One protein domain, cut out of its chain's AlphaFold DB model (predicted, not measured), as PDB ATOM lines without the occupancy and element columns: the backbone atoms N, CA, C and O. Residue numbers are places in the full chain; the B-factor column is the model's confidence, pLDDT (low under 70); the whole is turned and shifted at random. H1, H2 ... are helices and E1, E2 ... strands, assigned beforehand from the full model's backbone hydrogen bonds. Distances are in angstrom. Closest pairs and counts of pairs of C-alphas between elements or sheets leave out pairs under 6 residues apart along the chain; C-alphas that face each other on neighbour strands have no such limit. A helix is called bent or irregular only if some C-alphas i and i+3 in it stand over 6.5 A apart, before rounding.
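This is residues 7 to 110 and 164 to 233 of the 234 residues of the protein "RNase_H_2 domain-containing protein" of Thermoprotei archaeon (UniProt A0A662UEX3). A twisted sheet of six strands is sandwiched between helices: H1 runs along it over one face with short H2 near it, and the very long helix H4 crosses the other face slantwise and runs on far past the sheet. At the near end of H4, H3 folds back in a helical hairpin; toward its far end H5 folds back near it, and residues 216 to 225 stick out. The printed part has 174 residues with five named helices and six named strands, in the order E1 E2 E3 E4 H1 E5 H2 E6 H3 H4 H5; the class is mixed, helices and strands. The mixed sheet runs E1 E4 E3 E2 E5 E6. The whole is only just compact, close to loose, with a radius of gyration of the C-alphas of 18.4 A, and elongated, spanning 66 by 35 by 29 A.

The sheet has E1, residues 7 to 11, and E6, residues 105 to 107, as edge strands; its inner strands are E4, residues 54 to 59, E3, residues 42 to 49, E2, residues 25 to 32, and E5, residues 86 to 89. From edge to edge the strands' lines turn by 124 degrees. E2 E3 E4 form a meander, each strand the antiparallel neighbour of the one before, with N 46 and O 29 at 2.8 A and N 56 and O 47 at 2.8 A; E2 and E3 are a hairpin, as are E3 and E4. E1 is antiparallel to E4, with N 8 and O 57 at 2.8 A, which closes a Greek key, a meander whose last strand has the strand before the meander as its antiparallel neighbour. E5 is parallel to E2, with N 28 and O 88 at 2.8 A, and to E6, with N 106 and O 87 at 2.8 A. H1, residues 63 to 82, is on the sheet at a height of 8.9 A, along the strands at 14 degrees to E2 on the local plane; C-alphas 42 and 70 are its closest to E3, 6.7 A. E4, H1, E5 form a split strand-helix-strand unit, parallel strands joined through a helix with E3 and E2 between them, and its crossover is right-handed. H2, residues 93 to 99, on the same face as H1, makes a right-handed strand-helix-strand unit with E5 and E6, which are neighbours. H1 touches H2 with residues 70 to 74 alone, closest at C-alphas 74 and 99, 5.6 A. On the opposite face H4, residues 180 to 218, has a height over the sheet of 8.2 A and runs slantwise at 45 degrees to E3 on the local plane; C-alphas 46 and 190 are closest, 6.2 A. The helices on both faces give three layers, helix, sheet, helix. H3, residues 164 to 177, touches H4, closest at C-alphas 174 and 182, 5.6 A, at a shallow tilt of 24 degrees, opposite ways. H5, residues 224 to 231, is close to H4 but not clearly touching, closest at C-alphas 208 and 230, 6.6 A, and is not on the sheet. Every O i to N i+4 pair is within hydrogen-bond range in H2 and H5; H1 has 14 of 16, H3 7 of 10 and H4 34 of 35.

E1 begins at C-alpha 7, (1.078, 25.327, 49.456). E2 measures 23.4 A, E3 20.0 A and H1 29.0 A from first to last C-alpha. H4 measures 57.6 A, from C-alpha 180 at (-12.476, 23.280, 51.910) to C-alpha 218 at (25.812, -15.244, 32.832). H1 is irregular, with C-alphas 64 and 67 at 7.9 A; H3 is irregular, but only just, with C-alphas 164 and 167 at 6.8 A. H5 ends at C-alpha 231, (23.969, 3.496, 32.421).

The C-alphas farthest apart are those of Lys 177 and Tyr 220, 66.6 A. Residues 111 to 163 are cut out, with 20.0 A between C-alphas 110 and 164. The link from E1 to E2 is long. Mean pLDDT of the printed part is 94.5; residue 233 is under 70.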
ATOM      1  N   ARG A   7      -0.040  26.279  49.371       97.44
ATOM      2  CA  ARG A   7       1.078  25.327  49.456       97.44
ATOM      3  C   ARG A   7       0.912  24.419  50.668       97.44
ATOM      4  O   ARG A   7       0.751  24.904  51.785       97.44
ATOM      5  N   TYR A   8       1.093  23.128  50.437       98.19
ATOM      6  CA  TYR A   8       1.129  22.072  51.440       98.19
ATOM      7  C   TYR A   8       2.495  21.388  51.391       98.19
ATOM      8  O   TYR A   8       3.091  21.248  50.321       98.19
ATOM      9  N   GLU A   9       3.025  21.003  52.548       98.12
ATOM     10  CA  GLU A   9       4.317  20.327  52.654       98.12
ATOM     11  C   GLU A   9       4.197  19.105  53.563       98.12
ATOM     12  O   GLU A   9       3.746  19.212  54.704       98.12
ATOM     13  N   PHE A  10       4.647  17.958  53.062       97.44
ATOM     14  CA  PHE A  10       4.631  16.684  53.763       97.44
ATOM     15  C   PHE A  10       6.050  16.128  53.827       97.44
ATOM     16  O   PHE A  10       6.745  16.031  52.813       97.44
ATOM     17  N   ARG A  11       6.494  15.761  55.030       96.62
ATOM     18  CA  ARG A  11       7.782  15.092  55.241       96.62
ATOM     19  C   ARG A  11       7.558  13.593  55.321       96.62
ATOM     20  O   ARG A  11       6.772  13.135  56.148       96.62
ATOM     21  N   ILE A  12       8.269  12.843  54.489       93.75
ATOM     22  CA  ILE A  12       8.125  11.393  54.430       93.75
ATOM     23  C   ILE A  12       9.059  10.732  55.439       93.75
ATOM     24  O   ILE A  12      10.275  10.934  55.398       93.75
ATOM     25  N   LYS A  13       8.489   9.905  56.322       87.69
ATOM     26  CA  LYS A  13       9.250   9.104  57.292       87.69
ATOM     27  C   LYS A  13      10.240   8.186  56.572       87.69
ATOM     28  O   LYS A  13       9.941   7.684  55.487       87.69
ATOM     29  N   GLU A  14      11.426   7.984  57.147       76.38
ATOM     30  CA  GLU A  14      12.511   7.220  56.509       76.38
ATOM     31  C   GLU A  14      12.132   5.768  56.204       76.38
ATOM     32  O   GLU A  14      12.541   5.234  55.175       76.38
ATOM     33  N   ASP A  15      11.295   5.167  57.041       83.88
ATOM     34  CA  ASP A  15      10.887   3.767  56.968       83.88
ATOM     35  C   ASP A  15       9.705   3.502  56.025       83.88
ATOM     36  O   ASP A  15       9.403   2.345  55.759       83.88
ATOM     37  N   LEU A  16       9.034   4.541  55.510       86.81
ATOM     38  CA  LEU A  16       7.882   4.354  54.620       86.81
ATOM     39  C   LEU A  16       8.290   3.943  53.201       86.81
ATOM     40  O   LEU A  16       7.600   3.159  52.562       86.81
ATOM     41  N   LEU A  17       9.379   4.523  52.690       90.81
ATOM     42  CA  LEU A  17       9.782   4.364  51.293       90.81
ATOM     43  C   LEU A  17      11.194   3.798  51.182       90.81
ATOM     44  O   LEU A  17      12.103   4.332  51.839       90.81
ATOM     45  N   PRO A  18      11.409   2.798  50.305       89.81
ATOM     46  CA  PRO A  18      12.720   2.203  50.107       89.81
ATOM     47  C   PRO A  18      13.705   3.232  49.544       89.81
ATOM     48  O   PRO A  18      13.331   4.155  48.827       89.81
ATOM     49  N   ARG A  19      14.994   3.094  49.855       88.81
ATOM     50  CA  ARG A  19      16.014   4.053  49.405       88.81
ATOM     51  C   ARG A  19      16.362   3.866  47.922       88.81
ATOM     52  O   ARG A  19      16.549   2.734  47.474       88.81
ATOM     53  N   ILE A  20      16.533   4.979  47.208       89.62
ATOM     54  CA  ILE A  20      17.060   5.043  45.837       89.62
ATOM     55  C   ILE A  20      18.436   5.729  45.881       89.62
ATOM     56  O   ILE A  20      18.644   6.653  46.670       89.62
ATOM     57  N   ILE A  21      19.398   5.204  45.117       85.75
ATOM     58  CA  ILE A  21      20.736   5.787  44.941       85.75
ATOM     59  C   ILE A  21      21.065   5.752  43.438       85.75
ATOM     60  O   ILE A  21      21.039   4.650  42.879       85.75
ATOM     61  N   PRO A  22      21.439   6.887  42.813       87.94
ATOM     62  CA  PRO A  22      21.486   8.251  43.369       87.94
ATOM     63  C   PRO A  22      20.129   8.747  43.911       87.94
ATOM     64  O   PRO A  22      19.111   8.103  43.724       87.94
ATOM     65  N   ASP A  23      20.124   9.837  44.687       88.88
ATOM     66  CA  ASP A  23      18.911  10.358  45.345       88.88
ATOM     67  C   ASP A  23      18.415  11.692  44.756       88.88
ATOM     68  O   ASP A  23      17.366  12.202  45.161       88.88
ATOM     69  N   LYS A  24      19.132  12.254  43.773       95.69
ATOM     70  CA  LYS A  24      18.779  13.495  43.064       95.69
ATOM     71  C   LYS A  24      17.667  13.264  42.034       95.69
ATOM     72  O   LYS A  24      17.848  13.450  40.831       95.69
ATOM     73  N   HIS A  25      16.493  12.911  42.535       97.19
ATOM     74  CA  HIS A  25      15.281  12.750  41.745       97.19
ATOM     75  C   HIS A  25      14.188  13.669  42.272       97.19
ATOM     76  O   HIS A  25      14.070  13.875  43.488       97.19
ATOM     77  N   ILE A  26      13.396  14.220  41.358       98.12
ATOM     78  CA  ILE A  26      12.061  14.692  41.697       98.12
ATOM     79  C   ILE A  26      11.015  13.918  40.911       98.12
ATOM     80  O   ILE A  26      11.256  13.532  39.767       98.12
ATOM     81  N   ILE A  27       9.860  13.738  41.533       98.56
ATOM     82  CA  ILE A  27       8.662  13.194  40.901       98.56
ATOM     83  C   ILE A  27       7.632  14.316  40.834       98.56
ATOM     84  O   ILE A  27       7.514  15.087  41.792       98.56
ATOM     85  N   VAL A  28       6.960  14.446  39.700       98.56
ATOM     86  CA  VAL A  28       5.986  15.494  39.411       98.56
ATOM     87  C   VAL A  28       4.679  14.836  39.017       98.56
ATOM     88  O   VAL A  28       4.689  13.936  38.192       98.56
ATOM     89  N   ASP A  29       3.585  15.344  39.567       98.38
ATOM     90  CA  ASP A  29       2.232  14.904  39.240       98.38
ATOM     91  C   ASP A  29       1.314  16.130  39.143       98.38
ATOM     92  O   ASP A  29       1.442  17.067  39.949       98.38
ATOM     93  N   LEU A  30       0.431  16.164  38.146       98.44
ATOM     94  CA  LEU A  30      -0.437  17.303  37.846       98.44
ATOM     95  C   LEU A  30      -1.904  16.880  37.796       98.44
ATOM     96  O   LEU A  30      -2.280  15.993  37.040       98.44
ATOM     97  N   GLU A  31      -2.754  17.653  38.466       98.06
ATOM     98  CA  GLU A  31      -4.203  17.549  38.299       98.06
ATOM     99  C   GLU A  31      -4.726  18.694  37.451       98.06
ATOM    100  O   GLU A  31      -4.322  19.852  37.637       98.06
ATOM    101  N   THR A  32      -5.692  18.396  36.584       97.69
ATOM    102  CA  THR A  32      -6.308  19.387  35.701       97.69
ATOM    103  C   THR A  32      -7.820  19.463  35.875       97.69
ATOM    104  O   THR A  32      -8.451  18.692  36.605       97.69
ATOM    105  N   THR A  33      -8.430  20.450  35.227       96.62
ATOM    106  CA  THR A  33      -9.889  20.569  35.159       96.62
ATOM    107  C   THR A  33     -10.550  19.488  34.304       96.62
ATOM    108  O   THR A  33     -11.773  19.380  34.359       96.62
ATOM    109  N   GLY A  34      -9.786  18.708  33.532       93.12
ATOM    110  CA  GLY A  34     -10.283  17.677  32.620       93.12
ATOM    111  C   GLY A  34     -11.251  18.211  31.562       93.12
ATOM    112  O   GLY A  34     -12.128  17.473  31.109       93.12
ATOM    113  N   LEU A  35     -11.162  19.505  31.247       93.69
ATOM    114  CA  LEU A  35     -11.955  20.150  30.203       93.69
ATOM    115  C   LEU A  35     -11.312  19.912  28.834       93.69
ATOM    116  O   LEU A  35     -10.263  19.286  28.715       93.69
ATOM    117  N   GLU A  36     -11.954  20.409  27.781       91.06
ATOM    118  CA  GLU A  36     -11.360  20.349  26.452       91.06
ATOM    119  C   GLU A  36     -10.089  21.227  26.373       91.06
ATOM    120  O   GLU A  36     -10.001  22.250  27.063       91.06
ATOM    121  N   PRO A  37      -9.125  20.899  25.492       82.69
ATOM    122  CA  PRO A  37      -7.793  21.512  25.443       82.69
ATOM    123  C   PRO A  37      -7.638  23.049  25.372       82.69
ATOM    124  O   PRO A  37      -6.538  23.501  25.692       82.69
ATOM    125  N   PRO A  38      -8.614  23.907  24.993       86.56
ATOM    126  CA  PRO A  38      -8.435  25.351  25.198       86.56
ATOM    127  C   PRO A  38      -8.739  25.814  26.630       86.56
ATOM    128  O   PRO A  38      -8.290  26.887  27.031       86.56
ATOM    129  N   GLU A  39      -9.518  25.041  27.386       92.00
ATOM    130  CA  GLU A  39     -10.022  25.405  28.713       92.00
ATOM    131  C   GLU A  39      -9.412  24.555  29.828       92.00
ATOM    132  O   GLU A  39      -9.583  24.891  31.002       92.00
ATOM    133  N   ASP A  40      -8.701  23.475  29.483       96.44
ATOM    134  CA  ASP A  40      -8.075  22.634  30.488       96.44
ATOM    135  C   ASP A  40      -6.875  23.328  31.136       96.44
ATOM    136  O   ASP A  40      -5.910  23.725  30.479       96.44
ATOM    137  N   ILE A  41      -6.939  23.480  32.455       97.50
ATOM    138  CA  ILE A  41      -5.921  24.163  33.247       97.50
ATOM    139  C   ILE A  41      -5.424  23.274  34.378       97.50
ATOM    140  O   ILE A  41      -6.164  22.460  34.925       97.50
ATOM    141  N   ILE A  42      -4.176  23.500  34.784       98.06
ATOM    142  CA  ILE A  42      -3.589  22.862  35.963       98.06
ATOM    143  C   ILE A  42      -4.241  23.450  37.218       98.06
ATOM    144  O   ILE A  42      -4.218  24.668  37.422       98.06
ATOM    145  N   ILE A  43      -4.781  22.588  38.076       98.00
ATOM    146  CA  ILE A  43      -5.444  22.961  39.335       98.00
ATOM    147  C   ILE A  43      -4.649  22.531  40.567       98.00
ATOM    148  O   ILE A  43      -4.759  23.156  41.624       98.00
ATOM    149  N   CYS A  44      -3.822  21.497  40.426       98.50
ATOM    150  CA  CYS A  44      -2.928  21.003  41.460       98.50
ATOM    151  C   CYS A  44      -1.598  20.607  40.824       98.50
ATOM    152  O   CYS A  44      -1.578  20.062  39.724       98.50
ATOM    153  N   GLY A  45      -0.494  20.891  41.507       98.50
ATOM    154  CA  GLY A  45       0.831  20.443  41.098       98.50
ATOM    155  C   GLY A  45       1.602  19.899  42.289       98.50
ATOM    156  O   GLY A  45       1.829  20.616  43.269       98.50
ATOM    157  N   GLY A  46       2.017  18.648  42.178       98.62
ATOM    158  CA  GLY A  46       2.789  17.913  43.159       98.62
ATOM    159  C   GLY A  46       4.257  17.825  42.775       98.62
ATOM    160  O   GLY A  46       4.594  17.628  41.612       98.62
ATOM    161  N   ILE A  47       5.151  17.984  43.752       98.75
ATOM    162  CA  ILE A  47       6.591  17.769  43.582       98.75
ATOM    163  C   ILE A  47       7.127  16.990  44.775       98.75
ATOM    164  O   ILE A  47       7.156  17.505  45.898       98.75
ATOM    165  N   PHE A  48       7.644  15.792  44.526       98.50
ATOM    166  CA  PHE A  48       8.363  15.005  45.516       98.50
ATOM    167  C   PHE A  48       9.880  15.136  45.330       98.50
ATOM    168  O   PHE A  48      10.448  14.553  44.418       98.50
ATOM    169  N   ASP A  49      10.560  15.866  46.220       98.00
ATOM    170  CA  ASP A  49      12.029  15.905  46.296       98.00
ATOM    171  C   ASP A  49      12.542  14.662  47.039       98.00
ATOM    172  O   ASP A  49      12.499  14.607  48.274       98.00
ATOM    173  N   CYS A  50      13.021  13.664  46.287       96.50
ATOM    174  CA  CYS A  50      13.428  12.361  46.824       96.50
ATOM    175  C   CYS A  50      14.628  12.479  47.771       96.50
ATOM    176  O   CYS A  50      14.650  11.841  48.825       96.50
ATOM    177  N   LYS A  51      15.587  13.357  47.447       95.31
ATOM    178  CA  LYS A  51      16.767  13.621  48.282       95.31
ATOM    179  C   LYS A  51      16.379  14.194  49.641       95.31
ATOM    180  O   LYS A  51      16.923  13.788  50.664       95.31
ATOM    181  N   LYS A  52      15.460  15.163  49.660       95.75
ATOM    182  CA  LYS A  52      15.002  15.788  50.913       95.75
ATOM    183  C   LYS A  52      13.900  14.994  51.616       95.75
ATOM    184  O   LYS A  52      13.591  15.307  52.761       95.75
ATOM    185  N   ARG A  53      13.301  14.009  50.940       95.50
ATOM    186  CA  ARG A  53      12.096  13.281  51.366       95.50
ATOM    187  C   ARG A  53      10.920  14.214  51.689       95.50
ATOM    188  O   ARG A  53      10.230  14.045  52.695       95.50
ATOM    189  N   ILE A  54      10.712  15.226  50.843       97.62
ATOM    190  CA  ILE A  54       9.650  16.230  51.016       97.62
ATOM    191  C   ILE A  54       8.742  16.247  49.792       97.62
ATOM    192  O   ILE A  54       9.209  16.519  48.687       97.62
ATOM    193  N   ILE A  55       7.445  16.057  50.020       98.56
ATOM    194  CA  ILE A  55       6.392  16.304  49.035       98.56
ATOM    195  C   ILE A  55       5.852  17.719  49.239       98.56
ATOM    196  O   ILE A  55       5.486  18.103  50.352       98.56
ATOM    197  N   ARG A  56       5.812  18.508  48.166       98.69
ATOM    198  CA  ARG A  56       5.170  19.824  48.130       98.69
ATOM    199  C   ARG A  56       4.034  19.785  47.136       98.69
ATOM    200  O   ARG A  56       4.260  19.444  45.983       98.69
ATOM    201  N   ILE A  57       2.855  20.176  47.590       98.75
ATOM    202  CA  ILE A  57       1.656  20.220  46.761       98.75
ATOM    203  C   ILE A  57       1.177  21.652  46.713       98.75
ATOM    204  O   ILE A  57       1.067  22.322  47.745       98.75
ATOM    205  N   TYR A  58       0.923  22.125  45.505       98.50
ATOM    206  CA  TYR A  58       0.411  23.453  45.258       98.50
ATOM    207  C   TYR A  58      -0.985  23.348  44.671       98.50
ATOM    208  O   TYR A  58      -1.197  22.590  43.733       98.50
ATOM    209  N   PHE A  59      -1.915  24.126  45.204       98.38
ATOM    210  CA  PHE A  59      -3.302  24.145  44.758       98.38
ATOM    211  C   PHE A  59      -3.665  25.534  44.233       98.38
ATOM    212  O   PHE A  59      -3.271  26.542  44.831       98.38
ATOM    213  N   LEU A  60      -4.419  25.584  43.132       97.88
ATOM    214  CA  LEU A  60      -4.885  26.807  42.484       97.88
ATOM    215  C   LEU A  60      -6.286  27.198  42.999       97.88
ATOM    216  O   LEU A  60      -7.284  26.665  42.527       97.88
ATOM    217  N   PRO A  61      -6.420  28.151  43.938       95.88
ATOM    218  CA  PRO A  61      -7.726  28.524  44.478       95.88
ATOM    219  C   PRO A  61      -8.566  29.381  43.518       95.88
ATOM    220  O   PRO A  61      -9.802  29.329  43.563       95.88
ATOM    221  N   ASP A  62      -7.910  30.188  42.680       95.56
ATOM    222  CA  ASP A  62      -8.535  31.068  41.692       95.56
ATOM    223  C   ASP A  62      -8.085  30.669  40.277       95.56
ATOM    224  O   ASP A  62      -6.925  30.902  39.920       95.56
ATOM    225  N   PRO A  63      -8.981  30.115  39.436       95.19
ATOM    226  CA  PRO A  63      -8.632  29.676  38.090       95.19
ATOM    227  C   PRO A  63      -8.137  30.826  37.208       95.19
ATOM    228  O   PRO A  63      -7.368  30.582  36.288       95.19
ATOM    229  N   LYS A  64      -8.459  32.093  37.515       94.88
ATOM    230  CA  LYS A  64      -7.939  33.259  36.771       94.88
ATOM    231  C   LYS A  64      -6.419  33.415  36.870       94.88
ATOM    232  O   LYS A  64      -5.828  34.185  36.118       94.88
ATOM    233  N   LYS A  65      -5.777  32.717  37.811       96.25
ATOM    234  CA  LYS A  65      -4.327  32.737  38.031       96.25
ATOM    235  C   LYS A  65      -3.598  31.576  37.346       96.25
ATOM    236  O   LYS A  65      -2.393  31.437  37.553       96.25
ATOM    237  N   HIS A  66      -4.281  30.775  36.522       95.56
ATOM    238  CA  HIS A  66      -3.723  29.554  35.927       95.56
ATOM    239  C   HIS A  66      -2.407  29.776  35.161       95.56
ATOM    240  O   HIS A  66      -1.467  29.011  35.351       95.56
ATOM    241  N   GLU A  67      -2.269  30.858  34.387       95.56
ATOM    242  CA  GLU A  67      -1.017  31.162  33.671       95.56
ATOM    243  C   GLU A  67       0.165  31.425  34.614       95.56
ATOM    244  O   GLU A  67       1.291  30.968  34.390       95.56
ATOM    245  N   ASN A  68      -0.074  32.145  35.716       96.38
ATOM    246  CA  ASN A  68       0.949  32.358  36.743       96.38
ATOM    247  C   ASN A  68       1.326  31.037  37.411       96.38
ATOM    248  O   ASN A  68       2.507  30.792  37.661       96.38
ATOM    249  N   PHE A  69       0.330  30.191  37.665       97.44
ATOM    250  CA  PHE A  69       0.509  28.904  38.316       97.44
ATOM    251  C   PHE A  69       1.291  27.909  37.448       97.44
ATOM    252  O   PHE A  69       2.318  27.388  37.887       97.44
ATOM    253  N   LYS A  70       0.906  27.749  36.177       97.38
ATOM    254  CA  LYS A  70       1.636  26.961  35.171       97.38
ATOM    255  C   LYS A  70       3.092  27.413  35.055       97.38
ATOM    256  O   LYS A  70       4.010  26.595  35.116       97.38
ATOM    257  N   ARG A  71       3.326  28.723  34.934       97.81
ATOM    258  CA  ARG A  71       4.679  29.294  34.848       97.81
ATOM    259  C   ARG A  71       5.505  29.031  36.106       97.81
ATOM    260  O   ARG A  71       6.694  28.739  35.995       97.81
ATOM    261  N   PHE A  72       4.896  29.119  37.287       97.81
ATOM    262  CA  PHE A  72       5.550  28.785  38.551       97.81
ATOM    263  C   PHE A  72       5.998  27.314  38.590       97.81
ATOM    264  O   PHE A  72       7.171  27.049  38.867       97.81
ATOM    265  N   LEU A  73       5.108  26.371  38.258       98.25
ATOM    266  CA  LEU A  73       5.426  24.938  38.228       98.25
ATOM    267  C   LEU A  73       6.538  24.634  37.217       98.25
ATOM    268  O   LEU A  73       7.559  24.043  37.575       98.25
ATOM    269  N   ARG A  74       6.406  25.146  35.985       98.44
ATOM    270  CA  ARG A  74       7.412  25.007  34.921       98.44
ATOM    271  C   ARG A  74       8.792  25.487  35.374       98.44
ATOM    272  O   ARG A  74       9.780  24.772  35.221       98.44
ATOM    273  N   ASN A  75       8.871  26.694  35.933       98.31
ATOM    274  CA  ASN A  75      10.144  27.272  36.371       98.31
ATOM    275  C   ASN A  75      10.748  26.502  37.550       98.31
ATOM    276  O   ASN A  75      11.967  26.377  37.631       98.31
ATOM    277  N   THR A  76       9.910  25.956  38.433       98.25
ATOM    278  CA  THR A  76      10.364  25.113  39.546       98.25
ATOM    279  C   THR A  76      11.005  23.823  39.031       98.25
ATOM    280  O   THR A  76      12.090  23.457  39.478       98.25
ATOM    281  N   ILE A  77      10.389  23.166  38.046       98.31
ATOM    282  CA  ILE A  77      10.924  21.946  37.419       98.31
ATOM    283  C   ILE A  77      12.242  22.225  36.694       98.31
ATOM    284  O   ILE A  77      13.224  21.508  36.890       98.31
ATOM    285  N   LEU A  78      12.300  23.305  35.908       98.44
ATOM    286  CA  LEU A  78      13.527  23.718  35.223       98.44
ATOM    287  C   LEU A  78      14.648  24.078  36.205       98.44
ATOM    288  O   LEU A  78      15.811  23.775  35.943       98.44
ATOM    289  N   TRP A  79      14.314  24.677  37.350       98.44
ATOM    290  CA  TRP A  79      15.287  24.935  38.407       98.44
ATOM    291  C   TRP A  79      15.886  23.632  38.951       98.44
ATOM    292  O   TRP A  79      17.105  23.490  38.946       98.44
ATOM    293  N   TYR A  80      15.065  22.639  39.319       98.38
ATOM    294  CA  TYR A  80      15.573  21.329  39.756       98.38
ATOM    295  C   TYR A  80      16.443  20.658  38.688       98.38
ATOM    296  O   TYR A  80      17.506  20.118  39.003       98.38
ATOM    297  N   LYS A  81      16.030  20.736  37.417       97.44
ATOM    298  CA  LYS A  81      16.810  20.201  36.296       97.44
ATOM    299  C   LYS A  81      18.199  20.841  36.215       97.44
ATOM    300  O   LYS A  81      19.185  20.122  36.062       97.44
ATOM    301  N   ASN A  82      18.285  22.162  36.368       97.56
ATOM    302  CA  ASN A  82      19.554  22.901  36.376       97.56
ATOM    303  C   ASN A  82      20.435  22.552  37.589       97.56
ATOM    304  O   ASN A  82      21.656  22.525  37.465       97.56
ATOM    305  N   GLU A  83      19.834  22.200  38.729       97.69
ATOM    306  CA  GLU A  83      20.535  21.693  39.925       97.69
ATOM    307  C   GLU A  83      21.006  20.224  39.792       97.69
ATOM    308  O   GLU A  83      21.545  19.615  40.734       97.69
ATOM    309  N   GLY A  84      20.812  19.633  38.609       96.19
ATOM    310  CA  GLY A  84      21.233  18.279  38.272       96.19
ATOM    311  C   GLY A  84      20.315  17.194  38.828       96.19
ATOM    312  O   GLY A  84      20.790  16.089  39.077       96.19
ATOM    313  N   TYR A  85      19.041  17.504  39.077       97.56
ATOM    314  CA  TYR A  85      18.039  16.482  39.371       97.56
ATOM    315  C   TYR A  85      17.517  15.845  38.082       97.56
ATOM    316  O   TYR A  85      17.339  16.509  37.054       97.56
ATOM    317  N   GLU A  86      17.216  14.553  38.159       96.25
ATOM    318  CA  GLU A  86      16.356  13.901  37.178       96.25
ATOM    319  C   GLU A  86      14.892  14.117  37.552       96.25
ATOM    320  O   GLU A  86      14.527  14.058  38.727       96.25
ATOM    321  N   ILE A  87      14.072  14.391  36.545       98.00
ATOM    322  CA  ILE A  87      12.661  14.725  36.707       98.00
ATOM    323  C   ILE A  87      11.856  13.558  36.155       98.00
ATOM    324  O   ILE A  87      12.137  13.113  35.042       98.00
ATOM    325  N   TRP A  88      10.878  13.091  36.918       98.12
ATOM    326  CA  TRP A  88      10.068  11.925  36.593       98.12
ATOM    327  C   TRP A  88       8.582  12.244  36.747       98.12
ATOM    328  O   TRP A  88       8.230  13.060  37.594       98.12
ATOM    329  N   ALA A  89       7.744  11.602  35.941       97.75
ATOM    330  CA  ALA A  89       6.289  11.598  36.086       97.75
ATOM    331  C   ALA A  89       5.726  10.308  35.482       97.75
ATOM    332  O   ALA A  89       6.327   9.734  34.560       97.75
ATOM    333  N   TYR A  90       4.591   9.828  35.980       95.62
ATOM    334  CA  TYR A  90       3.900   8.706  35.358       95.62
ATOM    335  C   TYR A  90       3.130   9.177  34.125       95.62
ATOM    336  O   TYR A  90       2.178   9.928  34.258       95.62
ATOM    337  N   ASN A  91       3.480   8.677  32.931       93.88
ATOM    338  CA  ASN A  91       2.944   9.174  31.656       93.88
ATOM    339  C   ASN A  91       3.390  10.613  31.338       93.88
ATOM    340  O   ASN A  91       2.585  11.439  30.916       93.88
ATOM    341  N   SER A  92       4.707  10.839  31.444       95.88
ATOM    342  CA  SER A  92       5.380  12.150  31.354       95.88
ATOM    343  C   SER A  92       4.969  13.079  30.202       95.88
ATOM    344  O   SER A  92       5.117  14.293  30.323       95.88
ATOM    345  N   GLU A  93       4.481  12.537  29.082       95.75
ATOM    346  CA  GLU A  93       3.996  13.321  27.937       95.75
ATOM    347  C   GLU A  93       2.888  14.299  28.355       95.75
ATOM    348  O   GLU A  93       2.889  15.453  27.929       95.75
ATOM    349  N   PHE A  94       2.005  13.879  29.267       95.00
ATOM    350  CA  PHE A  94       0.936  14.725  29.787       95.00
ATOM    351  C   PHE A  94       1.485  15.956  30.522       95.00
ATOM    352  O   PHE A  94       1.096  17.091  30.230       95.00
ATOM    353  N   GLU A  95       2.424  15.759  31.448       97.25
ATOM    354  CA  GLU A  95       3.029  16.843  32.219       97.25
ATOM    355  C   GLU A  95       3.867  17.761  31.327       97.25
ATOM    356  O   GLU A  95       3.840  18.987  31.496       97.25
ATOM    357  N   GLU A  96       4.603  17.193  30.367       96.94
ATOM    358  CA  GLU A  96       5.383  17.969  29.404       96.94
ATOM    359  C   GLU A  96       4.490  18.883  28.567       96.94
ATOM    360  O   GLU A  96       4.787  20.080  28.464       96.94
ATOM    361  N   ASP A  97       3.379  18.368  28.043       96.25
ATOM    362  CA  ASP A  97       2.435  19.132  27.231       96.25
ATOM    363  C   ASP A  97       1.813  20.283  28.032       96.25
ATOM    364  O   ASP A  97       1.889  21.455  27.622       96.25
ATOM    365  N   PHE A  98       1.299  19.993  29.233       96.38
ATOM    366  CA  PHE A  98       0.704  21.007  30.109       96.38
ATOM    367  C   PHE A  98       1.695  22.101  30.499       96.38
ATOM    368  O   PHE A  98       1.340  23.284  30.531       96.38
ATOM    369  N   LEU A  99       2.952  21.743  30.753       97.00
ATOM    370  CA  LEU A  99       4.005  22.686  31.129       97.00
ATOM    371  C   LEU A  99       4.737  23.286  29.926       97.00
ATOM    372  O   LEU A  99       5.555  24.193  30.111       97.00
ATOM    373  N   SER A 100       4.427  22.830  28.710       96.44
ATOM    374  CA  SER A 100       5.075  23.186  27.443       96.44
ATOM    375  C   SER A 100       6.585  22.891  27.427       96.44
ATOM    376  O   SER A 100       7.387  23.660  26.879       96.44
ATOM    377  N   LEU A 101       6.999  21.840  28.132       96.12
ATOM    378  CA  LEU A 101       8.371  21.328  28.192       96.12
ATOM    379  C   LEU A 101       8.594  20.297  27.074       96.12
ATOM    380  O   LEU A 101       7.648  19.885  26.416       96.12
ATOM    381  N   ARG A 102       9.857  19.950  26.796       93.44
ATOM    382  CA  ARG A 102      10.213  18.903  25.824       93.44
ATOM    383  C   ARG A 102      11.477  18.181  26.266       93.44
ATOM    384  O   ARG A 102      12.520  18.833  26.376       93.44
ATOM    385  N   ASN A 103      11.413  16.862  26.420       91.50
ATOM    386  CA  ASN A 103      12.546  16.009  26.805       91.50
ATOM    387  C   ASN A 103      13.212  16.420  28.137       91.50
ATOM    388  O   ASN A 103      14.429  16.299  28.315       91.50
ATOM    389  N   VAL A 104      12.428  16.961  29.063       96.19
ATOM    390  CA  VAL A 104      12.837  17.358  30.413       96.19
ATOM    391  C   VAL A 104      12.427  16.299  31.432       96.19
ATOM    392  O   VAL A 104      13.238  15.985  32.313       96.19
ATOM    393  N   ILE A 105      11.208  15.771  31.308       97.25
ATOM    394  CA  ILE A 105      10.591  14.816  32.231       97.25
ATOM    395  C   ILE A 105      10.733  13.405  31.652       97.25
ATOM    396  O   ILE A 105      10.502  13.178  30.468       97.25
ATOM    397  N   ARG A 106      11.180  12.461  32.479       95.62
ATOM    398  CA  ARG A 106      11.299  11.044  32.131       95.62
ATOM    399  C   ARG A 106      10.053  10.284  32.567       95.62
ATOM    400  O   ARG A 106       9.445  10.611  33.583       95.62
ATOM    401  N   ASP A 107       9.729   9.233  31.827       94.69
ATOM    402  CA  ASP A 107       8.520   8.454  32.061       94.69
ATOM    403  C   ASP A 107       8.722   7.355  33.118       94.69
ATOM    404  O   ASP A 107       9.696   6.597  33.069       94.69
ATOM    405  N   LEU A 108       7.779   7.260  34.057       95.25
ATOM    406  CA  LEU A 108       7.670   6.187  35.055       95.25
ATOM    407  C   LEU A 108       6.704   5.072  34.646       95.25
ATOM    408  O   LEU A 108       6.481   4.137  35.420       95.25
ATOM    409  N   MET A 109       6.097   5.163  33.463       91.81
ATOM    410  CA  MET A 109       5.078   4.221  33.026       91.81
ATOM    411  C   MET A 109       5.584   2.768  33.024       91.81
ATOM    412  O   MET A 109       6.608   2.420  32.436       91.81
ATOM    413  N   VAL A 110       4.816   1.896  33.684       90.75
ATOM    414  CA  VAL A 110       5.118   0.465  33.834       90.75
ATOM    415  C   VAL A 110       4.208  -0.356  32.925       90.75
ATOM    416  O   VAL A 110       3.003  -0.100  32.820       90.75
ATOM    417  N   SER A 164     -10.474  10.440  38.007       93.06
ATOM    418  CA  SER A 164     -11.640  10.853  37.206       93.06
ATOM    419  C   SER A 164     -12.648  11.752  37.941       93.06
ATOM    420  O   SER A 164     -13.495  12.381  37.304       93.06
ATOM    421  N   LEU A 165     -12.606  11.806  39.276       96.00
ATOM    422  CA  LEU A 165     -13.474  12.659  40.089       96.00
ATOM    423  C   LEU A 165     -12.842  14.015  40.406       96.00
ATOM    424  O   LEU A 165     -13.588  14.940  40.737       96.00
ATOM    425  N   ILE A 166     -11.520  14.154  40.285       97.19
ATOM    426  CA  ILE A 166     -10.773  15.368  40.631       97.19
ATOM    427  C   ILE A 166     -11.300  16.607  39.887       97.19
ATOM    428  O   ILE A 166     -11.694  17.563  40.569       97.19
ATOM    429  N   PRO A 167     -11.487  16.575  38.548       97.19
ATOM    430  CA  PRO A 167     -12.183  17.626  37.804       97.19
ATOM    431  C   PRO A 167     -13.498  18.082  38.440       97.19
ATOM    432  O   PRO A 167     -13.753  19.267  38.665       97.19
ATOM    433  N   ARG A 168     -14.360  17.121  38.785       97.00
ATOM    434  CA  ARG A 168     -15.687  17.395  39.341       97.00
ATOM    435  C   ARG A 168     -15.598  17.977  40.749       97.00
ATOM    436  O   ARG A 168     -16.412  18.843  41.076       97.00
ATOM    437  N   ILE A 169     -14.676  17.490  41.575       97.69
ATOM    438  CA  ILE A 169     -14.437  18.001  42.930       97.69
ATOM    439  C   ILE A 169     -14.022  19.472  42.837       97.69
ATOM    440  O   ILE A 169     -14.668  20.331  43.442       97.69
ATOM    441  N   TYR A 170     -13.053  19.794  41.980       98.06
ATOM    442  CA  TYR A 170     -12.612  21.170  41.779       98.06
ATOM    443  C   TYR A 170     -13.728  22.079  41.244       98.06
ATOM    444  O   TYR A 170     -14.068  23.094  41.853       98.06
ATOM    445  N   LEU A 171     -14.366  21.702  40.136       97.12
ATOM    446  CA  LEU A 171     -15.358  22.559  39.487       97.12
ATOM    447  C   LEU A 171     -16.623  22.733  40.339       97.12
ATOM    448  O   LEU A 171     -17.129  23.844  40.471       97.12
ATOM    449  N   LYS A 172     -17.160  21.655  40.930       97.31
ATOM    450  CA  LYS A 172     -18.472  21.701  41.605       97.31
ATOM    451  C   LYS A 172     -18.403  21.946  43.104       97.31
ATOM    452  O   LYS A 172     -19.353  22.503  43.650       97.31
ATOM    453  N   GLN A 173     -17.358  21.481  43.780       97.62
ATOM    454  CA  GLN A 173     -17.246  21.628  45.233       97.62
ATOM    455  C   GLN A 173     -16.377  22.834  45.578       97.62
ATOM    456  O   GLN A 173     -16.808  23.690  46.346       97.62
ATOM    457  N   TRP A 174     -15.218  22.985  44.932       97.56
ATOM    458  CA  TRP A 174     -14.370  24.145  45.187       97.56
ATOM    459  C   TRP A 174     -14.906  25.427  44.532       97.56
ATOM    460  O   TRP A 174     -15.278  26.357  45.243       97.56
ATOM    461  N   LEU A 175     -15.008  25.509  43.201       96.31
ATOM    462  CA  LEU A 175     -15.327  26.790  42.547       96.31
ATOM    463  C   LEU A 175     -16.739  27.308  42.850       96.31
ATOM    464  O   LEU A 175     -16.907  28.510  43.054       96.31
ATOM    465  N   LEU A 176     -17.739  26.419  42.891       95.81
ATOM    466  CA  LEU A 176     -19.136  26.809  43.123       95.81
ATOM    467  C   LEU A 176     -19.497  26.948  44.604       95.81
ATOM    468  O   LEU A 176     -20.243  27.858  44.956       95.81
ATOM    469  N   LYS A 177     -19.021  26.035  45.461       96.69
ATOM    470  CA  LYS A 177     -19.442  25.974  46.872       96.69
ATOM    471  C   LYS A 177     -18.382  26.462  47.851       96.69
ATOM    472  O   LYS A 177     -18.732  26.725  48.996       96.69
ATOM    473  N   ARG A 178     -17.125  26.591  47.409       95.19
ATOM    474  CA  ARG A 178     -15.968  26.918  48.255       95.19
ATOM    475  C   ARG A 178     -15.841  25.962  49.440       95.19
ATOM    476  O   ARG A 178     -15.595  26.381  50.562       95.19
ATOM    477  N   ASP A 179     -16.042  24.675  49.168       96.31
ATOM    478  CA  ASP A 179     -15.890  23.620  50.163       96.31
ATOM    479  C   ASP A 179     -14.406  23.290  50.368       96.31
ATOM    480  O   ASP A 179     -13.747  22.777  49.461       96.31
ATOM    481  N   ASP A 180     -13.873  23.571  51.557       95.75
ATOM    482  CA  ASP A 180     -12.476  23.280  51.910       95.75
ATOM    483  C   ASP A 180     -12.151  21.779  51.874       95.75
ATOM    484  O   ASP A 180     -10.986  21.396  51.726       95.75
ATOM    485  N   GLU A 181     -13.161  20.912  51.994       96.69
ATOM    486  CA  GLU A 181     -12.987  19.468  51.831       96.69
ATOM    487  C   GLU A 181     -12.524  19.109  50.414       96.69
ATOM    488  O   GLU A 181     -11.710  18.203  50.246       96.69
ATOM    489  N   ALA A 182     -12.935  19.878  49.403       96.94
ATOM    490  CA  ALA A 182     -12.497  19.680  48.025       96.94
ATOM    491  C   ALA A 182     -10.977  19.851  47.884       96.94
ATOM    492  O   ALA A 182     -10.313  19.044  47.235       96.94
ATOM    493  N   VAL A 183     -10.416  20.877  48.533       97.44
ATOM    494  CA  VAL A 183      -8.969  21.130  48.524       97.44
ATOM    495  C   VAL A 183      -8.234  19.994  49.223       97.44
ATOM    496  O   VAL A 183      -7.244  19.493  48.695       97.44
ATOM    497  N   ARG A 184      -8.742  19.543  50.380       96.88
ATOM    498  CA  ARG A 184      -8.157  18.410  51.109       96.88
ATOM    499  C   ARG A 184      -8.139  17.142  50.263       96.88
ATOM    500  O   ARG A 184      -7.097  16.499  50.211       96.88
ATOM    501  N   GLN A 185      -9.228  16.822  49.565       97.56
ATOM    502  CA  GLN A 185      -9.310  15.635  48.707       97.56
ATOM    503  C   GLN A 185      -8.338  15.694  47.525       97.56
ATOM    504  O   GLN A 185      -7.655  14.711  47.260       97.56
ATOM    505  N   ILE A 186      -8.231  16.842  46.849       98.06
ATOM    506  CA  ILE A 186      -7.319  17.018  45.707       98.06
ATOM    507  C   ILE A 186      -5.856  16.946  46.156       98.06
ATOM    508  O   ILE A 186      -5.047  16.251  45.546       98.06
ATOM    509  N   VAL A 187      -5.515  17.624  47.255       98.12
ATOM    510  CA  VAL A 187      -4.164  17.575  47.832       98.12
ATOM    511  C   VAL A 187      -3.828  16.161  48.298       98.12
ATOM    512  O   VAL A 187      -2.707  15.699  48.109       98.12
ATOM    513  N   HIS A 188      -4.787  15.463  48.904       97.62
ATOM    514  CA  HIS A 188      -4.596  14.098  49.364       97.62
ATOM    515  C   HIS A 188      -4.381  13.120  48.206       97.62
ATOM    516  O   HIS A 188      -3.471  12.303  48.270       97.62
ATOM    517  N   HIS A 189      -5.168  13.239  47.138       97.62
ATOM    518  CA  HIS A 189      -5.018  12.440  45.926       97.62
ATOM    519  C   HIS A 189      -3.605  12.556  45.337       97.62
ATOM    520  O   HIS A 189      -2.876  11.569  45.297       97.62
ATOM    521  N   ASN A 190      -3.176  13.784  45.038       97.94
ATOM    522  CA  ASN A 190      -1.856  14.079  44.476       97.94
ATOM    523  C   ASN A 190      -0.705  13.652  45.418       97.94
ATOM    524  O   ASN A 190       0.354  13.214  44.980       97.94
ATOM    525  N   TYR A 191      -0.908  13.717  46.742       97.88
ATOM    526  CA  TYR A 191       0.049  13.185  47.723       97.88
ATOM    527  C   TYR A 191       0.233  11.668  47.599       97.88
ATOM    528  O   TYR A 191       1.365  11.181  47.644       97.88
ATOM    529  N   ILE A 192      -0.868  10.924  47.473       96.81
ATOM    530  CA  ILE A 192      -0.838   9.466  47.337       96.81
ATOM    531  C   ILE A 192      -0.240   9.059  45.995       96.81
ATOM    532  O   ILE A 192       0.573   8.131  45.961       96.81
ATOM    533  N   ASP A 193      -0.560   9.779  44.926       97.25
ATOM    534  CA  ASP A 193      -0.041   9.486  43.591       97.25
ATOM    535  C   ASP A 193       1.475   9.668  43.533       97.25
ATOM    536  O   ASP A 193       2.183   8.718  43.200       97.25
ATOM    537  N   LEU A 194       2.013  10.770  44.061       98.00
ATOM    538  CA  LEU A 194       3.465  10.954  44.196       98.00
ATOM    539  C   LEU A 194       4.163   9.848  45.008       98.00
ATOM    540  O   LEU A 194       5.308   9.484  44.719       98.00
ATOM    541  N   ILE A 195       3.507   9.311  46.042       96.75
ATOM    542  CA  ILE A 195       4.041   8.172  46.800       96.75
ATOM    543  C   ILE A 195       4.048   6.906  45.944       96.75
ATOM    544  O   ILE A 195       5.026   6.156  45.971       96.75
ATOM    545  N   ARG A 196       2.984   6.661  45.180       95.62
ATOM    546  CA  ARG A 196       2.875   5.492  44.301       95.62
ATOM    547  C   ARG A 196       3.895   5.554  43.164       95.62
ATOM    548  O   ARG A 196       4.619   4.586  42.932       95.62
ATOM    549  N   GLU A 197       4.053   6.715  42.545       97.12
ATOM    550  CA  GLU A 197       5.077   6.964  41.530       97.12
ATOM    551  C   GLU A 197       6.499   6.722  42.044       97.12
ATOM    552  O   GLU A 197       7.346   6.190  41.322       97.12
ATOM    553  N   TYR A 198       6.768   7.015  43.319       96.88
ATOM    554  CA  TYR A 198       8.064   6.703  43.919       96.88
ATOM    555  C   TYR A 198       8.382   5.204  43.894       96.88
ATOM    556  O   TYR A 198       9.531   4.823  43.659       96.88
ATOM    557  N   PHE A 199       7.391   4.331  44.094       95.81
ATOM    558  CA  PHE A 199       7.602   2.886  43.976       95.81
ATOM    559  C   PHE A 199       7.903   2.463  42.537       95.81
ATOM    560  O   PHE A 199       8.756   1.596  42.336       95.81
ATOM    561  N   ALA A 200       7.275   3.099  41.542       95.44
ATOM    562  CA  ALA A 200       7.610   2.881  40.135       95.44
ATOM    563  C   ALA A 200       9.063   3.292  39.838       95.44
ATOM    564  O   ALA A 200       9.826   2.499  39.279       95.44
ATOM    565  N   LEU A 201       9.489   4.471  40.306       95.69
ATOM    566  CA  LEU A 201      10.875   4.928  40.185       95.69
ATOM    567  C   LEU A 201      11.848   3.954  40.863       95.69
ATOM    568  O   LEU A 201      12.835   3.522  40.263       95.69
ATOM    569  N   TRP A 202      11.559   3.550  42.100       94.81
ATOM    570  CA  TRP A 202      12.372   2.569  42.813       94.81
ATOM    571  C   TRP A 202      12.483   1.250  42.036       94.81
ATOM    572  O   TRP A 202      13.568   0.660  41.954       94.81
ATOM    573  N   PHE A 203      11.383   0.795  41.436       93.94
ATOM    574  CA  PHE A 203      11.350  -0.444  40.675       93.94
ATOM    575  C   PHE A 203      12.210  -0.379  39.407       93.94
ATOM    576  O   PHE A 203      12.897  -1.359  39.106       93.94
ATOM    577  N   ILE A 204      12.266   0.767  38.718       92.50
ATOM    578  CA  ILE A 204      13.190   0.997  37.593       92.50
ATOM    579  C   ILE A 204      14.640   0.773  38.049       92.50
ATOM    580  O   ILE A 204      15.354  -0.066  37.489       92.50
ATOM    581  N   TYR A 205      15.055   1.440  39.129       91.94
ATOM    582  CA  TYR A 205      16.417   1.336  39.668       91.94
ATOM    583  C   TYR A 205      16.760  -0.080  40.148       91.94
ATOM    584  O   TYR A 205      17.856  -0.592  39.883       91.94
ATOM    585  N   LYS A 206      15.818  -0.758  40.819       92.06
ATOM    586  CA  LYS A 206      15.977  -2.170  41.190       92.06
ATOM    587  C   LYS A 206      16.158  -3.046  39.952       92.06
ATOM    588  O   LYS A 206      17.068  -3.873  39.940       92.06
ATOM    589  N   SER A 207      15.316  -2.871  38.938       91.44
ATOM    590  CA  SER A 207      15.320  -3.699  37.730       91.44
ATOM    591  C   SER A 207      16.633  -3.571  36.967       91.44
ATOM    592  O   SER A 207      17.239  -4.583  36.625       91.44
ATOM    593  N   ILE A 208      17.148  -2.351  36.788       90.88
ATOM    594  CA  ILE A 208      18.443  -2.126  36.127       90.88
ATOM    595  C   ILE A 208      19.571  -2.806  36.899       90.88
ATOM    596  O   ILE A 208      20.425  -3.469  36.305       90.88
ATOM    597  N   ARG A 209      19.583  -2.678  38.230       90.44
ATOM    598  CA  ARG A 209      20.582  -3.340  39.077       90.44
ATOM    599  C   ARG A 209      20.519  -4.860  38.933       90.44
ATOM    600  O   ARG A 209      21.564  -5.504  38.847       90.44
ATOM    601  N   ASP A 210      19.321  -5.427  38.921       92.38
ATOM    602  CA  ASP A 210      19.130  -6.872  38.816       92.38
ATOM    603  C   ASP A 210      19.523  -7.384  37.417       92.38
ATOM    604  O   ASP A 210      20.212  -8.399  37.321       92.38
ATOM    605  N   ILE A 211      19.226  -6.633  36.347       91.81
ATOM    606  CA  ILE A 211      19.702  -6.913  34.979       91.81
ATOM    607  C   ILE A 211      21.232  -6.872  34.913       91.81
ATOM    608  O   ILE A 211      21.850  -7.801  34.397       91.81
ATOM    609  N   LYS A 212      21.871  -5.838  35.478       89.12
ATOM    610  CA  LYS A 212      23.342  -5.739  35.530       89.12
ATOM    611  C   LYS A 212      23.970  -6.935  36.250       89.12
ATOM    612  O   LYS A 212      24.986  -7.456  35.795       89.12
ATOM    613  N   ARG A 213      23.366  -7.391  37.352       90.50
ATOM    614  CA  ARG A 213      23.817  -8.583  38.094       90.50
ATOM    615  C   ARG A 213      23.653  -9.862  37.283       90.50
ATOM    616  O   ARG A 213      24.566 -10.680  37.283       90.50
ATOM    617  N   LEU A 214      22.519 -10.024  36.600       92.12
ATOM    618  CA  LEU A 214      22.276 -11.170  35.726       92.12
ATOM    619  C   LEU A 214      23.316 -11.220  34.604       92.12
ATOM    620  O   LEU A 214      23.951 -12.250  34.403       92.12
ATOM    621  N   ILE A 215      23.551 -10.087  33.940       90.25
ATOM    622  CA  ILE A 215      24.570  -9.956  32.898       90.25
ATOM    623  C   ILE A 215      25.945 -10.385  33.419       90.25
ATOM    624  O   ILE A 215      26.600 -11.215  32.801       90.25
ATOM    625  N   ALA A 216      26.365  -9.850  34.568       87.56
ATOM    626  CA  ALA A 216      27.676 -10.145  35.146       87.56
ATOM    627  C   ALA A 216      27.840 -11.614  35.575       87.56
ATOM    628  O   ALA A 216      28.965 -12.093  35.690       87.56
ATOM    629  N   LYS A 217      26.733 -12.316  35.845       91.31
ATOM    630  CA  LYS A 217      26.731 -13.730  36.231       91.31
ATOM    631  C   LYS A 217      26.781 -14.662  35.019       91.31
ATOM    632  O   LYS A 217      27.467 -15.676  35.071       91.31
ATOM    633  N   GLU A 218      26.030 -14.342  33.970       92.44
ATOM    634  CA  GLU A 218      25.812 -15.244  32.832       92.44
ATOM    635  C   GLU A 218      26.768 -14.969  31.657       92.44
ATOM    636  O   GLU A 218      27.010 -15.853  30.837       92.44
ATOM    637  N   PHE A 219      27.350 -13.765  31.570       90.31
ATOM    638  CA  PHE A 219      28.185 -13.357  30.440       90.31
ATOM    639  C   PHE A 219      29.574 -12.896  30.887       90.31
ATOM    640  O   PHE A 219      29.725 -12.012  31.726       90.31
ATOM    641  N   TYR A 220      30.605 -13.442  30.240       84.25
ATOM    642  CA  TYR A 220      32.000 -13.023  30.425       84.25
ATOM    643  C   TYR A 220      32.406 -11.853  29.518       84.25
ATOM    644  O   TYR A 220      33.408 -11.187  29.768       84.25
ATOM    645  N   ILE A 221      31.645 -11.609  28.446       87.81
ATOM    646  CA  ILE A 221      31.881 -10.549  27.463       87.81
ATOM    647  C   ILE A 221      30.531  -9.903  27.153       87.81
ATOM    648  O   ILE A 221      29.552 -10.606  26.911       87.81
ATOM    649  N   ILE A 222      30.477  -8.571  27.139       88.50
ATOM    650  CA  ILE A 222      29.271  -7.812  26.802       88.50
ATOM    651  C   ILE A 222      29.614  -6.613  25.902       88.50
ATOM    652  O   ILE A 222      30.611  -5.929  26.152       88.50
ATOM    653  N   PRO A 223      28.799  -6.314  24.871       89.56
ATOM    654  CA  PRO A 223      28.948  -5.094  24.090       89.56
ATOM    655  C   PRO A 223      28.839  -3.831  24.950       89.56
ATOM    656  O   PRO A 223      27.919  -3.673  25.760       89.56
ATOM    657  N   ARG A 224      29.751  -2.880  24.726       87.62
ATOM    658  CA  ARG A 224      29.794  -1.602  25.454       87.62
ATOM    659  C   ARG A 224      28.496  -0.806  25.308       87.62
ATOM    660  O   ARG A 224      28.109  -0.085  26.224       87.62
ATOM    661  N   GLU A 225      27.825  -0.929  24.174       89.25
ATOM    662  CA  GLU A 225      26.559  -0.268  23.867       89.25
ATOM    663  C   GLU A 225      25.443  -0.697  24.826       89.25
ATOM    664  O   GLU A 225      24.659   0.155  25.236       89.25
ATOM    665  N   ILE A 226      25.418  -1.962  25.267       87.69
ATOM    666  CA  ILE A 226      24.438  -2.438  26.257       87.69
ATOM    667  C   ILE A 226      24.732  -1.825  27.629       87.69
ATOM    668  O   ILE A 226      23.817  -1.349  28.298       87.69
ATOM    669  N   ILE A 227      26.008  -1.752  28.029       85.12
ATOM    670  CA  ILE A 227      26.406  -1.074  29.274       85.12
ATOM    671  C   ILE A 227      25.976   0.396  29.230       85.12
ATOM    672  O   ILE A 227      25.312   0.869  30.146       85.12
ATOM    673  N   ARG A 228      26.280   1.101  28.133       86.69
ATOM    674  CA  ARG A 228      25.868   2.498  27.929       86.69
ATOM    675  C   ARG A 228      24.353   2.664  27.978       86.69
ATOM    676  O   ARG A 228      23.886   3.660  28.516       86.69
ATOM    677  N   ALA A 229      23.593   1.733  27.404       86.19
ATOM    678  CA  ALA A 229      22.138   1.774  27.455       86.19
ATOM    679  C   ALA A 229      21.628   1.650  28.898       86.19
ATOM    680  O   ALA A 229      20.783   2.441  29.297       86.19
ATOM    681  N   LEU A 230      22.191   0.738  29.695       84.38
ATOM    682  CA  LEU A 230      21.831   0.569  31.107       84.38
ATOM    683  C   LEU A 230      22.273   1.753  31.980       84.38
ATOM    684  O   LEU A 230      21.559   2.124  32.907       84.38
ATOM    685  N   ASP A 231      23.435   2.341  31.692       82.25
ATOM    686  CA  ASP A 231      23.969   3.496  32.421       82.25
ATOM    687  C   ASP A 231      23.248   4.800  32.085       82.25
ATOM    688  O   ASP A 231      23.252   5.699  32.902       82.25
ATOM    689  N   ARG A 232      22.617   4.933  30.911       76.81
ATOM    690  CA  ARG A 232      21.823   6.131  30.569       76.81
ATOM    691  C   ARG A 232      20.534   6.262  31.382       76.81
ATOM    692  O   ARG A 232      19.929   7.332  31.365       76.81
ATOM    693  N   ILE A 233      20.094   5.170  32.003       69.44
ATOM    694  CA  ILE A 233      18.868   5.116  32.803       69.44
ATOM    695  C   ILE A 233      19.167   5.424  34.288       69.44
ATOM    696  O   ILE A 233      18.250   5.806  35.010       69.44
TER     697      ILE A 233